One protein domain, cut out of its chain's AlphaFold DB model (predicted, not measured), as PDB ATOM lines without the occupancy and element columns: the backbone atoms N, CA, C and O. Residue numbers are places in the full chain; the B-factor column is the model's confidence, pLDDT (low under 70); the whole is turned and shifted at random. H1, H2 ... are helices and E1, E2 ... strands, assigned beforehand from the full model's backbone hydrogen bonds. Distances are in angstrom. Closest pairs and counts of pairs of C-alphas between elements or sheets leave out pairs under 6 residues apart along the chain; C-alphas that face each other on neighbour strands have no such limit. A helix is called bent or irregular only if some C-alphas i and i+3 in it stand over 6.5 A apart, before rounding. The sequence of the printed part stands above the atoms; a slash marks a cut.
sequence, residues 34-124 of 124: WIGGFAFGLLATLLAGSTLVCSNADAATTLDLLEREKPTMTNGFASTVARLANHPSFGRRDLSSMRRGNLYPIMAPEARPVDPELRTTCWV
ATOM      1  N   TRP A  34     217.080 180.301 232.605       92.80
ATOM      2  CA  TRP A  34     216.015 180.789 231.730       92.80
ATOM      3  C   TRP A  34     214.716 180.040 231.981       92.80
ATOM      4  O   TRP A  34     214.721 178.857 232.318       92.80
ATOM      5  N   ILE A  35     213.585 180.710 231.747       91.31
ATOM      6  CA  ILE A  35     212.258 180.160 232.054       91.31
ATOM      7  C   ILE A  35     211.993 178.811 231.366       91.31
ATOM      8  O   ILE A  35     211.370 177.935 231.959       91.31
ATOM      9  N   GLY A  36     212.536 178.600 230.161       90.73
ATOM     10  CA  GLY A  36     212.434 177.330 229.439       90.73
ATOM     11  C   GLY A  36     213.095 176.152 230.166       90.73
ATOM     12  O   GLY A  36     212.528 175.066 230.203       90.73
ATOM     13  N   GLY A  37     214.263 176.358 230.781       94.73
ATOM     14  CA  GLY A  37     214.942 175.319 231.559       94.73
ATOM     15  C   GLY A  37     214.438 175.236 232.997       94.73
ATOM     16  O   GLY A  37     214.256 174.139 233.520       94.73
ATOM     17  N   PHE A  38     214.168 176.386 233.619       95.78
ATOM     18  CA  PHE A  38     213.693 176.467 234.996       95.78
ATOM     19  C   PHE A  38     212.281 175.902 235.161       95.78
ATOM     20  O   PHE A  38     212.088 174.968 235.931       95.78
ATOM     21  N   ALA A  39     211.293 176.447 234.443       95.56
ATOM     22  CA  ALA A  39     209.895 176.062 234.613       95.56
ATOM     23  C   ALA A  39     209.589 174.746 233.892       95.56
ATOM     24  O   ALA A  39     209.157 173.786 234.520       95.56
ATOM     25  N   PHE A  40     209.874 174.670 232.587       95.16
ATOM     26  CA  PHE A  40     209.476 173.521 231.765       95.16
ATOM     27  C   PHE A  40     210.409 172.311 231.862       95.16
ATOM     28  O   PHE A  40     210.007 171.233 231.419       95.16
ATOM     29  N   GLY A  41     211.606 172.489 232.428       96.42
ATOM     30  CA  GLY A  41     212.545 171.430 232.793       96.42
ATOM     31  C   GLY A  41     212.493 171.142 234.291       96.42
ATOM     32  O   GLY A  41     211.693 170.327 234.733       96.42
ATOM     33  N   LEU A  42     213.331 171.836 235.064       97.56
ATOM     34  CA  LEU A  42     213.598 171.547 236.476       97.56
ATOM     35  C   LEU A  42     212.336 171.514 237.351       97.56
ATOM     36  O   LEU A  42     212.082 170.530 238.042       97.56
ATOM     37  N   LEU A  43     211.531 172.578 237.331       97.54
ATOM     38  CA  LEU A  43     210.347 172.672 238.180       97.54
ATOM     39  C   LEU A  43     209.250 171.700 237.738       97.54
ATOM     40  O   LEU A  43     208.611 171.075 238.584       97.54
ATOM     41  N   ALA A  44     209.049 171.552 236.424       98.16
ATOM     42  CA  ALA A  44     208.102 170.602 235.858       98.16
ATOM     43  C   ALA A  44     208.383 169.177 236.346       98.16
ATOM     44  O   ALA A  44     207.465 168.529 236.847       98.16
ATOM     45  N   THR A  45     209.637 168.716 236.265       98.39
ATOM     46  CA  THR A  45     209.999 167.355 236.681       98.39
ATOM     47  C   THR A  45     209.926 167.171 238.192       98.39
ATOM     48  O   THR A  45     209.388 166.169 238.654       98.39
ATOM     49  N   LEU A  46     210.384 168.158 238.974       98.20
ATOM     50  CA  LEU A  46     210.309 168.100 240.438       98.20
ATOM     51  C   LEU A  46     208.862 167.997 240.937       98.20
ATOM     52  O   LEU A  46     208.578 167.204 241.829       98.20
ATOM     53  N   LEU A  47     207.940 168.770 240.356       98.23
ATOM     54  CA  LEU A  47     206.529 168.756 240.755       98.23
ATOM     55  C   LEU A  47     205.759 167.541 240.234       98.23
ATOM     56  O   LEU A  47     204.787 167.138 240.867       98.23
ATOM     57  N   ALA A  48     206.156 166.979 239.091       97.98
ATOM     58  CA  ALA A  48     205.565 165.751 238.560       97.98
ATOM     59  C   ALA A  48     206.094 164.484 239.253       97.98
ATOM     60  O   ALA A  48     205.495 163.424 239.104       97.98
ATOM     61  N   GLY A  49     207.219 164.575 239.975       98.29
ATOM     62  CA  GLY A  49     207.951 163.398 240.448       98.29
ATOM     63  C   GLY A  49     208.572 162.597 239.299       98.29
ATOM     64  O   GLY A  49     208.719 161.385 239.409       98.29
ATOM     65  N   SER A  50     208.884 163.266 238.186       98.26
ATOM     66  CA  SER A  50     209.415 162.654 236.968       98.26
ATOM     67  C   SER A  50     210.945 162.747 236.927       98.26
ATOM     68  O   SER A  50     211.572 163.469 237.708       98.26
ATOM     69  N   THR A  51     211.578 162.057 235.979       98.60
ATOM     70  CA  THR A  51     213.037 162.123 235.797       98.60
ATOM     71  C   THR A  51     213.422 163.260 234.852       98.60
ATOM     72  O   THR A  51     212.827 163.416 233.783       98.60
ATOM     73  N   LEU A  52     214.460 164.022 235.206       98.50
ATOM     74  CA  LEU A  52     215.091 165.011 234.332       98.50
ATOM     75  C   LEU A  52     216.384 164.448 233.738       98.50
ATOM     76  O   LEU A  52     217.303 164.089 234.471       98.50
ATOM     77  N   VAL A  53     216.473 164.423 232.411       98.31
ATOM     78  CA  VAL A  53     217.687 164.095 231.660       98.31
ATOM     79  C   VAL A  53     218.213 165.384 231.034       98.31
ATOM     80  O   VAL A  53     217.504 166.066 230.297       98.31
ATOM     81  N   CYS A  54     219.460 165.745 231.309       96.32
ATOM     82  CA  CYS A  54     220.084 166.943 230.751       96.32
ATOM     83  C   CYS A  54     221.589 166.740 230.583       96.32
ATOM     84  O   CYS A  54     222.205 165.969 231.316       96.32
ATOM     85  N   SER A  55     222.186 167.434 229.616       94.86
ATOM     86  CA  SER A  55     223.619 167.354 229.335       94.86
ATOM     87  C   SER A  55     224.121 168.636 228.686       94.86
ATOM     88  O   SER A  55     223.429 169.239 227.865       94.86
ATOM     89  N   ASN A  56     225.348 169.018 229.031       92.01
ATOM     90  CA  ASN A  56     226.137 170.050 228.360       92.01
ATOM     91  C   ASN A  56     227.312 169.460 227.553       92.01
ATOM     92  O   ASN A  56     228.156 170.213 227.072       92.01
ATOM     93  N   ALA A  57     227.371 168.133 227.406       95.20
ATOM     94  CA  ALA A  57     228.454 167.439 226.724       95.20
ATOM     95  C   ALA A  57     228.450 167.682 225.203       95.20
ATOM     96  O   ALA A  57     227.593 168.378 224.643       95.20
ATOM     97  N   ASP A  58     229.419 167.097 224.507       95.93
ATOM     98  CA  ASP A  58     229.443 167.042 223.047       95.93
ATOM     99  C   ASP A  58     228.276 166.207 222.472       95.93
ATOM    100  O   ASP A  58     227.469 165.613 223.196       95.93
ATOM    101  N   ALA A  59     228.153 166.201 221.142       96.79
ATOM    102  CA  ALA A  59     227.043 165.549 220.458       96.79
ATOM    103  C   ALA A  59     227.048 164.022 220.611       96.79
ATOM    104  O   ALA A  59     225.983 163.448 220.820       96.79
ATOM    105  N   ALA A  60     228.214 163.375 220.548       97.04
ATOM    106  CA  ALA A  60     228.320 161.923 220.658       97.04
ATOM    107  C   ALA A  60     227.932 161.468 222.068       97.04
ATOM    108  O   ALA A  60     227.015 160.666 222.222       97.04
ATOM    109  N   THR A  61     228.523 162.087 223.091       97.81
ATOM    110  CA  THR A  61     228.218 161.802 224.499       97.81
ATOM    111  C   THR A  61     226.746 162.068 224.825       97.81
ATOM    112  O   THR A  61     226.111 161.315 225.564       97.81
ATOM    113  N   THR A  62     226.167 163.131 224.258       97.72
ATOM    114  CA  THR A  62     224.739 163.426 224.437       97.72
ATOM    115  C   THR A  62     223.858 162.381 223.754       97.72
ATOM    116  O   THR A  62     222.860 161.975 224.336       97.72
ATOM    117  N   LEU A  63     224.210 161.905 222.557       98.02
ATOM    118  CA  LEU A  63     223.458 160.837 221.892       98.02
ATOM    119  C   LEU A  63     223.524 159.519 222.670       98.02
ATOM    120  O   LEU A  63     222.499 158.860 222.815       98.02
ATOM    121  N   ASP A  64     224.686 159.175 223.224       98.09
ATOM    122  CA  ASP A  64     224.856 157.971 224.042       98.09
ATOM    123  C   ASP A  64     224.048 158.061 225.351       98.09
ATOM    124  O   ASP A  64     223.452 157.082 225.803       98.09
ATOM    125  N   LEU A  65     223.967 159.258 225.949       98.38
ATOM    126  CA  LEU A  65     223.067 159.536 227.072       98.38
ATOM    127  C   LEU A  65     221.598 159.317 226.680       98.38
ATOM    128  O   LEU A  65     220.869 158.662 227.419       98.38
ATOM    129  N   LEU A  66     221.156 159.865 225.545       97.98
ATOM    130  CA  LEU A  66     219.761 159.760 225.104       97.98
ATOM    131  C   LEU A  66     219.356 158.309 224.819       97.98
ATOM    132  O   LEU A  66     218.281 157.887 225.238       97.98
ATOM    133  N   GLU A  67     220.225 157.539 224.164       97.04
ATOM    134  CA  GLU A  67     219.991 156.126 223.845       97.04
ATOM    135  C   GLU A  67     219.946 155.245 225.105       97.04
ATOM    136  O   GLU A  67     219.124 154.332 225.204       97.04
ATOM    137  N   ARG A  68     220.786 155.547 226.106       98.21
ATOM    138  CA  ARG A  68     220.804 154.825 227.384       98.21
ATOM    139  C   ARG A  68     219.606 155.162 228.267       98.21
ATOM    140  O   ARG A  68     218.965 154.263 228.804       98.21
ATOM    141  N   GLU A  69     219.321 156.449 228.457       98.29
ATOM    142  CA  GLU A  69     218.285 156.885 229.400       98.29
ATOM    143  C   GLU A  69     216.873 156.733 228.839       98.29
ATOM    144  O   GLU A  69     215.922 156.644 229.620       98.29
ATOM    145  N   LYS A  70     216.746 156.686 227.506       98.02
ATOM    146  CA  LYS A  70     215.491 156.590 226.753       98.02
ATOM    147  C   LYS A  70     214.428 157.586 227.234       98.02
ATOM    148  O   LYS A  70     213.380 157.168 227.734       98.02
ATOM    149  N   PRO A  71     214.666 158.909 227.110       98.26
ATOM    150  CA  PRO A  71     213.665 159.911 227.454       98.26
ATOM    151  C   PRO A  71     212.352 159.690 226.695       98.26
ATOM    152  O   PRO A  71     212.366 159.321 225.519       98.26
ATOM    153  N   THR A  72     211.224 159.941 227.354       97.76
ATOM    154  CA  THR A  72     209.872 159.816 226.783       97.76
ATOM    155  C   THR A  72     209.385 161.135 226.188       97.76
ATOM    156  O   THR A  72     208.590 161.154 225.244       97.76
ATOM    157  N   MET A  73     209.887 162.252 226.724       96.54
ATOM    158  CA  MET A  73     209.508 163.606 226.344       96.54
ATOM    159  C   MET A  73     210.744 164.487 226.156       96.54
ATOM    160  O   MET A  73     211.753 164.322 226.840       96.54
ATOM    161  N   THR A  74     210.654 165.465 225.260       95.98
ATOM    162  CA  THR A  74     211.692 166.478 225.045       95.98
ATOM    163  C   THR A  74     211.170 167.891 225.290       95.98
ATOM    164  O   THR A  74     210.009 168.193 225.023       95.98
ATOM    165  N   ASN A  75     212.021 168.781 225.796       94.74
ATOM    166  CA  ASN A  75     211.704 170.199 225.901       94.74
ATOM    167  C   ASN A  75     212.954 171.065 225.738       94.74
ATOM    168  O   ASN A  75     213.928 170.926 226.476       94.74
ATOM    169  N   GLY A  76     212.912 172.009 224.808       92.84
ATOM    170  CA  GLY A  76     213.949 173.020 224.671       92.84
ATOM    171  C   GLY A  76     213.795 173.834 223.397       92.84
ATOM    172  O   GLY A  76     212.685 174.046 222.915       92.84
ATOM    173  N   PHE A  77     214.920 174.271 222.835       87.71
ATOM    174  CA  PHE A  77     214.946 175.018 221.579       87.71
ATOM    175  C   PHE A  77     215.478 174.139 220.450       87.71
ATOM    176  O   PHE A  77     216.595 173.645 220.536       87.71
ATOM    177  N   ALA A  78     214.738 173.974 219.355       85.34
ATOM    178  CA  ALA A  78     215.136 173.065 218.271       85.34
ATOM    179  C   ALA A  78     216.558 173.323 217.720       85.34
ATOM    180  O   ALA A  78     217.289 172.380 217.423       85.34
ATOM    181  N   SER A  79     216.999 174.585 217.656       86.86
ATOM    182  CA  SER A  79     218.356 174.943 217.210       86.86
ATOM    183  C   SER A  79     219.459 174.324 218.076       86.86
ATOM    184  O   SER A  79     220.521 173.966 217.575       86.86
ATOM    185  N   THR A  80     219.200 174.124 219.367       88.64
ATOM    186  CA  THR A  80     220.180 173.580 220.319       88.64
ATOM    187  C   THR A  80     220.419 172.075 220.146       88.64
ATOM    188  O   THR A  80     221.433 171.558 220.619       88.64
ATOM    189  N   VAL A  81     219.538 171.371 219.423       93.29
ATOM    190  CA  VAL A  81     219.717 169.951 219.067       93.29
ATOM    191  C   VAL A  81     220.133 169.732 217.613       93.29
ATOM    192  O   VAL A  81     220.377 168.592 217.227       93.29
ATOM    193  N   ALA A  82     220.294 170.791 216.813       93.08
ATOM    194  CA  ALA A  82     220.720 170.668 215.417       93.08
ATOM    195  C   ALA A  82     222.057 169.915 215.286       93.08
ATOM    196  O   ALA A  82     222.207 169.052 214.427       93.08
ATOM    197  N   ARG A  83     223.002 170.160 216.205       94.71
ATOM    198  CA  ARG A  83     224.282 169.431 216.256       94.71
ATOM    199  C   ARG A  83     224.127 167.927 216.508       94.71
ATOM    200  O   ARG A  83     224.984 167.166 216.081       94.71
ATOM    201  N   LEU A  84     223.067 167.510 217.205       96.65
ATOM    202  CA  LEU A  84     222.788 166.096 217.462       96.65
ATOM    203  C   LEU A  84     222.266 165.438 216.185       96.65
ATOM    204  O   LEU A  84     222.803 164.420 215.769       96.65
ATOM    205  N   ALA A  85     221.284 166.070 215.536       94.27
ATOM    206  CA  ALA A  85     220.696 165.587 214.286       94.27
ATOM    207  C   ALA A  85     221.706 165.535 213.123       94.27
ATOM    208  O   ALA A  85     221.633 164.645 212.282       94.27
ATOM    209  N   ASN A  86     222.676 166.455 213.101       95.87
ATOM    210  CA  ASN A  86     223.740 166.502 212.094       95.87
ATOM    211  C   ASN A  86     224.937 165.589 212.413       95.87
ATOM    212  O   ASN A  86     225.897 165.547 211.643       95.87
ATOM    213  N   HIS A  87     224.936 164.893 213.553       97.36
ATOM    214  CA  HIS A  87     226.055 164.037 213.923       97.36
ATOM    215  C   HIS A  87     226.116 162.797 213.007       97.36
ATOM    216  O   HIS A  87     225.084 162.163 212.788       97.36
ATOM    217  N   PRO A  88     227.298 162.361 212.524       97.28
ATOM    218  CA  PRO A  88     227.401 161.222 211.603       97.28
ATOM    219  C   PRO A  88     226.805 159.907 212.129       97.28
ATOM    220  O   PRO A  88     226.345 159.075 211.349       97.28
ATOM    221  N   SER A  89     226.800 159.700 213.452       95.80
ATOM    222  CA  SER A  89     226.201 158.504 214.061       95.80
ATOM    223  C   SER A  89     224.690 158.600 214.278       95.80
ATOM    224  O   SER A  89     224.092 157.594 214.644       95.80
ATOM    225  N   PHE A  90     224.066 159.763 214.055       95.80
ATOM    226  CA  PHE A  90     222.674 160.028 214.429       95.80
ATOM    227  C   PHE A  90     221.699 158.989 213.865       95.80
ATOM    228  O   PHE A  90     220.903 158.424 214.609       95.80
ATOM    229  N   GLY A  91     221.828 158.645 212.579       93.17
ATOM    230  CA  GLY A  91     220.972 157.649 211.926       93.17
ATOM    231  C   GLY A  91     221.127 156.211 212.440       93.17
ATOM    232  O   GLY A  91     220.366 155.343 212.031       93.17
ATOM    233  N   ARG A  92     222.107 155.941 213.315       94.64
ATOM    234  CA  ARG A  92     222.344 154.630 213.941       94.64
ATOM    235  C   ARG A  92     221.904 154.577 215.408       94.64
ATOM    236  O   ARG A  92     222.127 153.552 216.041       94.64
ATOM    237  N   ARG A  93     221.365 155.669 215.960       95.34
ATOM    238  CA  ARG A  93     220.952 155.765 217.367       95.34
ATOM    239  C   ARG A  93     219.478 155.396 217.525       95.34
ATOM    240  O   ARG A  93     218.636 155.905 216.785       95.34
ATOM    241  N   ASP A  94     219.158 154.563 218.511       95.95
ATOM    242  CA  ASP A  94     217.778 154.302 218.933       95.95
ATOM    243  C   ASP A  94     217.258 155.469 219.781       95.95
ATOM    244  O   ASP A  94     217.432 155.527 220.998       95.95
ATOM    245  N   LEU A  95     216.602 156.416 219.111       95.94
ATOM    246  CA  LEU A  95     215.941 157.567 219.730       95.94
ATOM    247  C   LEU A  95     214.404 157.435 219.716       95.94
ATOM    248  O   LEU A  95     213.683 158.417 219.905       95.94
ATOM    249  N   SER A  96     213.891 156.221 219.489       95.79
ATOM    250  CA  SER A  96     212.461 155.950 219.271       95.79
ATOM    251  C   SER A  96     211.581 156.137 220.516       95.79
ATOM    252  O   SER A  96     210.354 156.201 220.403       95.79
ATOM    253  N   SER A  97     212.185 156.258 221.704       97.15
ATOM    254  CA  SER A  97     211.475 156.533 222.960       97.15
ATOM    255  C   SER A  97     210.944 157.967 223.038       97.15
ATOM    256  O   SER A  97     209.922 158.209 223.679       97.15
ATOM    257  N   MET A  98     211.609 158.922 222.377       96.76
ATOM    258  CA  MET A  98     211.248 160.340 222.416       96.76
ATOM    259  C   MET A  98     210.076 160.609 221.471       96.76
ATOM    260  O   MET A  98     210.257 161.005 220.318       96.76
ATOM    261  N   ARG A  99     208.862 160.371 221.976       95.28
ATOM    262  CA  ARG A  99     207.606 160.469 221.216       95.28
ATOM    263  C   ARG A  99     206.792 161.723 221.518       95.28
ATOM    264  O   ARG A  99     205.838 162.002 220.809       95.28
ATOM    265  N   ARG A 100     207.154 162.483 222.553       93.93
ATOM    266  CA  ARG A 100     206.458 163.718 222.946       93.93
ATOM    267  C   ARG A 100     207.431 164.888 223.055       93.93
ATOM    268  O   ARG A 100     208.619 164.696 223.336       93.93
ATOM    269  N   GLY A 101     206.928 166.107 222.889       92.91
ATOM    270  CA  GLY A 101     207.707 167.331 223.075       92.91
ATOM    271  C   GLY A 101     207.936 168.127 221.797       92.91
ATOM    272  O   GLY A 101     207.198 167.990 220.828       92.91
ATOM    273  N   ASN A 102     208.951 168.993 221.820       91.06
ATOM    274  CA  ASN A 102     209.161 170.010 220.785       91.06
ATOM    275  C   ASN A 102     210.529 169.939 220.078       91.06
ATOM    276  O   ASN A 102     210.816 170.759 219.202       91.06
ATOM    277  N   LEU A 103     211.394 168.984 220.436       93.02
ATOM    278  CA  LEU A 103     212.719 168.822 219.827       93.02
ATOM    279  C   LEU A 103     212.665 167.855 218.634       93.02
ATOM    280  O   LEU A 103     213.395 166.868 218.584       93.02
ATOM    281  N   TYR A 104     211.815 168.158 217.646       91.33
ATOM    282  CA  TYR A 104     211.515 167.273 216.510       91.33
ATOM    283  C   TYR A 104     212.722 166.650 215.795       91.33
ATOM    284  O   TYR A 104     212.633 165.466 215.471       91.33
ATOM    285  N   PRO A 105     213.859 167.349 215.584       92.13
ATOM    286  CA  PRO A 105     215.015 166.746 214.921       92.13
ATOM    287  C   PRO A 105     215.553 165.485 215.609       92.13
ATOM    288  O   PRO A 105     216.148 164.655 214.932       92.13
ATOM    289  N   ILE A 106     215.340 165.332 216.922       94.63
ATOM    290  CA  ILE A 106     215.804 164.179 217.710       94.63
ATOM    291  C   ILE A 106     214.674 163.252 218.173       94.63
ATOM    292  O   ILE A 106     214.946 162.258 218.834       94.63
ATOM    293  N   MET A 107     213.419 163.561 217.842       94.47
ATOM    294  CA  MET A 107     212.265 162.726 218.187       94.47
ATOM    295  C   MET A 107     212.071 161.590 217.182       94.47
ATOM    296  O   MET A 107     212.561 161.667 216.048       94.47
ATOM    297  N   ALA A 108     211.312 160.568 217.578       90.85
ATOM    298  CA  ALA A 108     210.898 159.479 216.697       90.85
ATOM    299  C   ALA A 108     210.237 160.042 215.416       90.85
ATOM    300  O   ALA A 108     209.386 160.926 215.539       90.85
ATOM    301  N   PRO A 109     210.616 159.592 214.202       87.90
ATOM    302  CA  PRO A 109     210.096 160.136 212.943       87.90
ATOM    303  C   PRO A 109     208.567 160.193 212.863       87.90
ATOM    304  O   PRO A 109     208.017 161.196 212.423       87.90
ATOM    305  N   GLU A 110     207.892 159.156 213.352       89.24
ATOM    306  CA  GLU A 110     206.433 159.029 213.378       89.24
ATOM    307  C   GLU A 110     205.735 159.955 214.388       89.24
ATOM    308  O   GLU A 110     204.524 160.132 214.318       89.24
ATOM    309  N   ALA A 111     206.485 160.539 215.327       89.95
ATOM    310  CA  ALA A 111     205.973 161.477 216.323       89.95
ATOM    311  C   ALA A 111     206.182 162.949 215.925       89.95
ATOM    312  O   ALA A 111     205.818 163.859 216.670       89.95
ATOM    313  N   ARG A 112     206.823 163.207 214.781       89.42
ATOM    314  CA  ARG A 112     207.060 164.567 214.290       89.42
ATOM    315  C   ARG A 112     205.794 165.075 213.596       89.42
ATOM    316  O   ARG A 112     205.163 164.309 212.868       89.42
ATOM    317  N   PRO A 113     205.421 166.353 213.773       85.54
ATOM    318  CA  PRO A 113     204.306 166.914 213.028       85.54
ATOM    319  C   PRO A 113     204.625 166.931 211.531       85.54
ATOM    320  O   PRO A 113     205.779 167.088 211.129       85.54
ATOM    321  N   VAL A 114     203.579 166.803 210.712       84.32
ATOM    322  CA  VAL A 114     203.683 166.900 209.245       84.32
ATOM    323  C   VAL A 114     204.219 168.269 208.829       84.32
ATOM    324  O   VAL A 114     205.031 168.356 207.914       84.32
ATOM    325  N   ASP A 115     203.786 169.320 209.529       84.15
ATOM    326  CA  ASP A 115     204.303 170.674 209.375       84.15
ATOM    327  C   ASP A 115     205.225 171.027 210.560       84.15
ATOM    328  O   ASP A 115     204.744 171.252 211.678       84.15
ATOM    329  N   PRO A 116     206.552 171.093 210.342       73.04
ATOM    330  CA  PRO A 116     207.507 171.467 211.372       73.04
ATOM    331  C   PRO A 116     207.376 172.909 211.857       73.04
ATOM    332  O   PRO A 116     208.045 173.230 212.832       73.04
ATOM    333  N   GLU A 117     206.604 173.786 211.216       76.42
ATOM    334  CA  GLU A 117     206.398 175.165 211.678       76.42
ATOM    335  C   GLU A 117     205.292 175.266 212.746       76.42
ATOM    336  O   GLU A 117     205.289 176.200 213.547       76.42
ATOM    337  N   LEU A 118     204.433 174.249 212.891       69.64
ATOM    338  CA  LEU A 118     203.368 174.196 213.910       69.64
ATOM    339  C   LEU A 118     203.864 173.804 215.325       69.64
ATOM    340  O   LEU A 118     203.124 173.231 216.131       69.64
ATOM    341  N   ARG A 119     205.120 174.136 215.668       63.75
ATOM    342  CA  ARG A 119     205.813 173.656 216.889       63.75
ATOM    343  C   ARG A 119     205.154 174.075 218.197       63.75
ATOM    344  O   ARG A 119     205.244 173.363 219.190       63.75
ATOM    345  N   THR A 120     204.577 175.271 218.232       58.83
ATOM    346  CA  THR A 120     204.042 175.885 219.457       58.83
ATOM    347  C   THR A 120     202.617 175.443 219.781       58.83
ATOM    348  O   THR A 120     202.170 175.657 220.907       58.83
ATOM    349  N   THR A 121     201.914 174.813 218.834       51.28
ATOM    350  CA  THR A 121     200.492 174.452 218.958       51.28
ATOM    351  C   THR A 121     200.226 172.952 219.105       51.28
ATOM    352  O   THR A 121     199.143 172.582 219.550       51.28
ATOM    353  N   CYS A 122     201.181 172.075 218.782       43.90
ATOM    354  CA  CYS A 122     201.013 170.624 218.909       43.90
ATOM    355  C   CYS A 122     201.321 170.136 220.338       43.90
ATOM    356  O   CYS A 122     202.414 169.649 220.613       43.90
ATOM    357  N   TRP A 123     200.353 170.275 221.250       42.86
ATOM    358  CA  TRP A 123     200.371 169.678 222.596       42.86
ATOM    359  C   TRP A 123     199.447 168.452 222.689       42.86
ATOM    360  O   TRP A 123     198.539 168.429 223.518       42.86
ATOM    361  N   VAL A 124     199.657 167.443 221.837       40.65
ATOM    362  CA  VAL A 124     198.981 166.135 221.949       40.65
ATOM    363  C   VAL A 124     200.014 165.022 221.887       40.65
ATOM    364  O   VAL A 124     200.911 165.129 221.024       40.65
TER     365      VAL A 124
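AT A GLANCE: This is residues 34 to 124 of the 124 residues of the protein "AMP-binding enzyme family protein" of Mycobacterium ulcerans str. Harvey (UniProt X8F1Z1). Helix H1 stands at one end of the domain and helices H2 and H3 at the other, where H2 and H3 meet as an L near the first residue of H2 and the last residues of H3. The short strand E2 lies near the middle, E1 runs between H1 and H2, and a long stretch with no named element, residues 86 to 124, pairs briefly with E2 through residues 100 to 101. The printed part has 91 residues, with three named helices and two named strands in the order H1, E1, H2, E2, H3; the class is mostly helix, though under half of the residues are in named elements. The whole is compact, with a radius of gyration of the C-alphas of 12.8 A, and spans 36 by 29 by 22 A.

IN THESE COORDINATES: H1, residues 35 to 48, begins with C-alpha 35 at (212.258, 180.160, 232.054) and is 17.2 A long from first to last C-alpha. It is irregular, but only just: C-alphas 40 and 43 are 6.53 A apart. E1, residues 51 to 53, is 6.5 A long. H2, residues 59 to 69, begins with C-alpha 59 at (227.043, 165.549, 220.458) and is 15.2 A long. E2, residues 73 to 75, is 7.0 A long. H3, residues 78 to 85, is 10.1 A long and ends with C-alpha 85 at (220.696, 165.587, 214.286); it is irregular, with C-alphas 80 and 83 7.1 A apart.

HOW THE PARTS SIT: H1 touches no helix. The closest C-alphas of H1 and E1 are those of Thr 45 and Leu 52, 6.1 A apart. The closest C-alphas of H1 and E2 are those of Gly 41 and Asn 75, 7.1 A apart. E1 and E2 are apart, and each pairs with no named strand. Residues 73 to 74 of E2 pair with residues 100 to 101, parallel. The closest C-alphas of E1 and H2 are those of Val 53 and Glu 69, 7.6 A apart. H2 and H3 touch, with the C-alphas of Ala 59 and Leu 84 the closest at 5.2 A, and they are about perpendicular at 89 degrees. In H2 every O i to N i+4 pair is within hydrogen-bond range; in H1 7 of 10 are, and in H3 2 of 4.

THE WHOLE: The two C-alphas farthest apart are those of Leu 47 and Pro 88, at 36.6 A. The printed part has no cut and ends at Val 124, the chain's last residue. The links H1 to E1, E1 to H2, H2 to E2 and E2 to H3 are tight. The mean pLDDT of the printed part is 91.0; residues 118 to 124 are under 70.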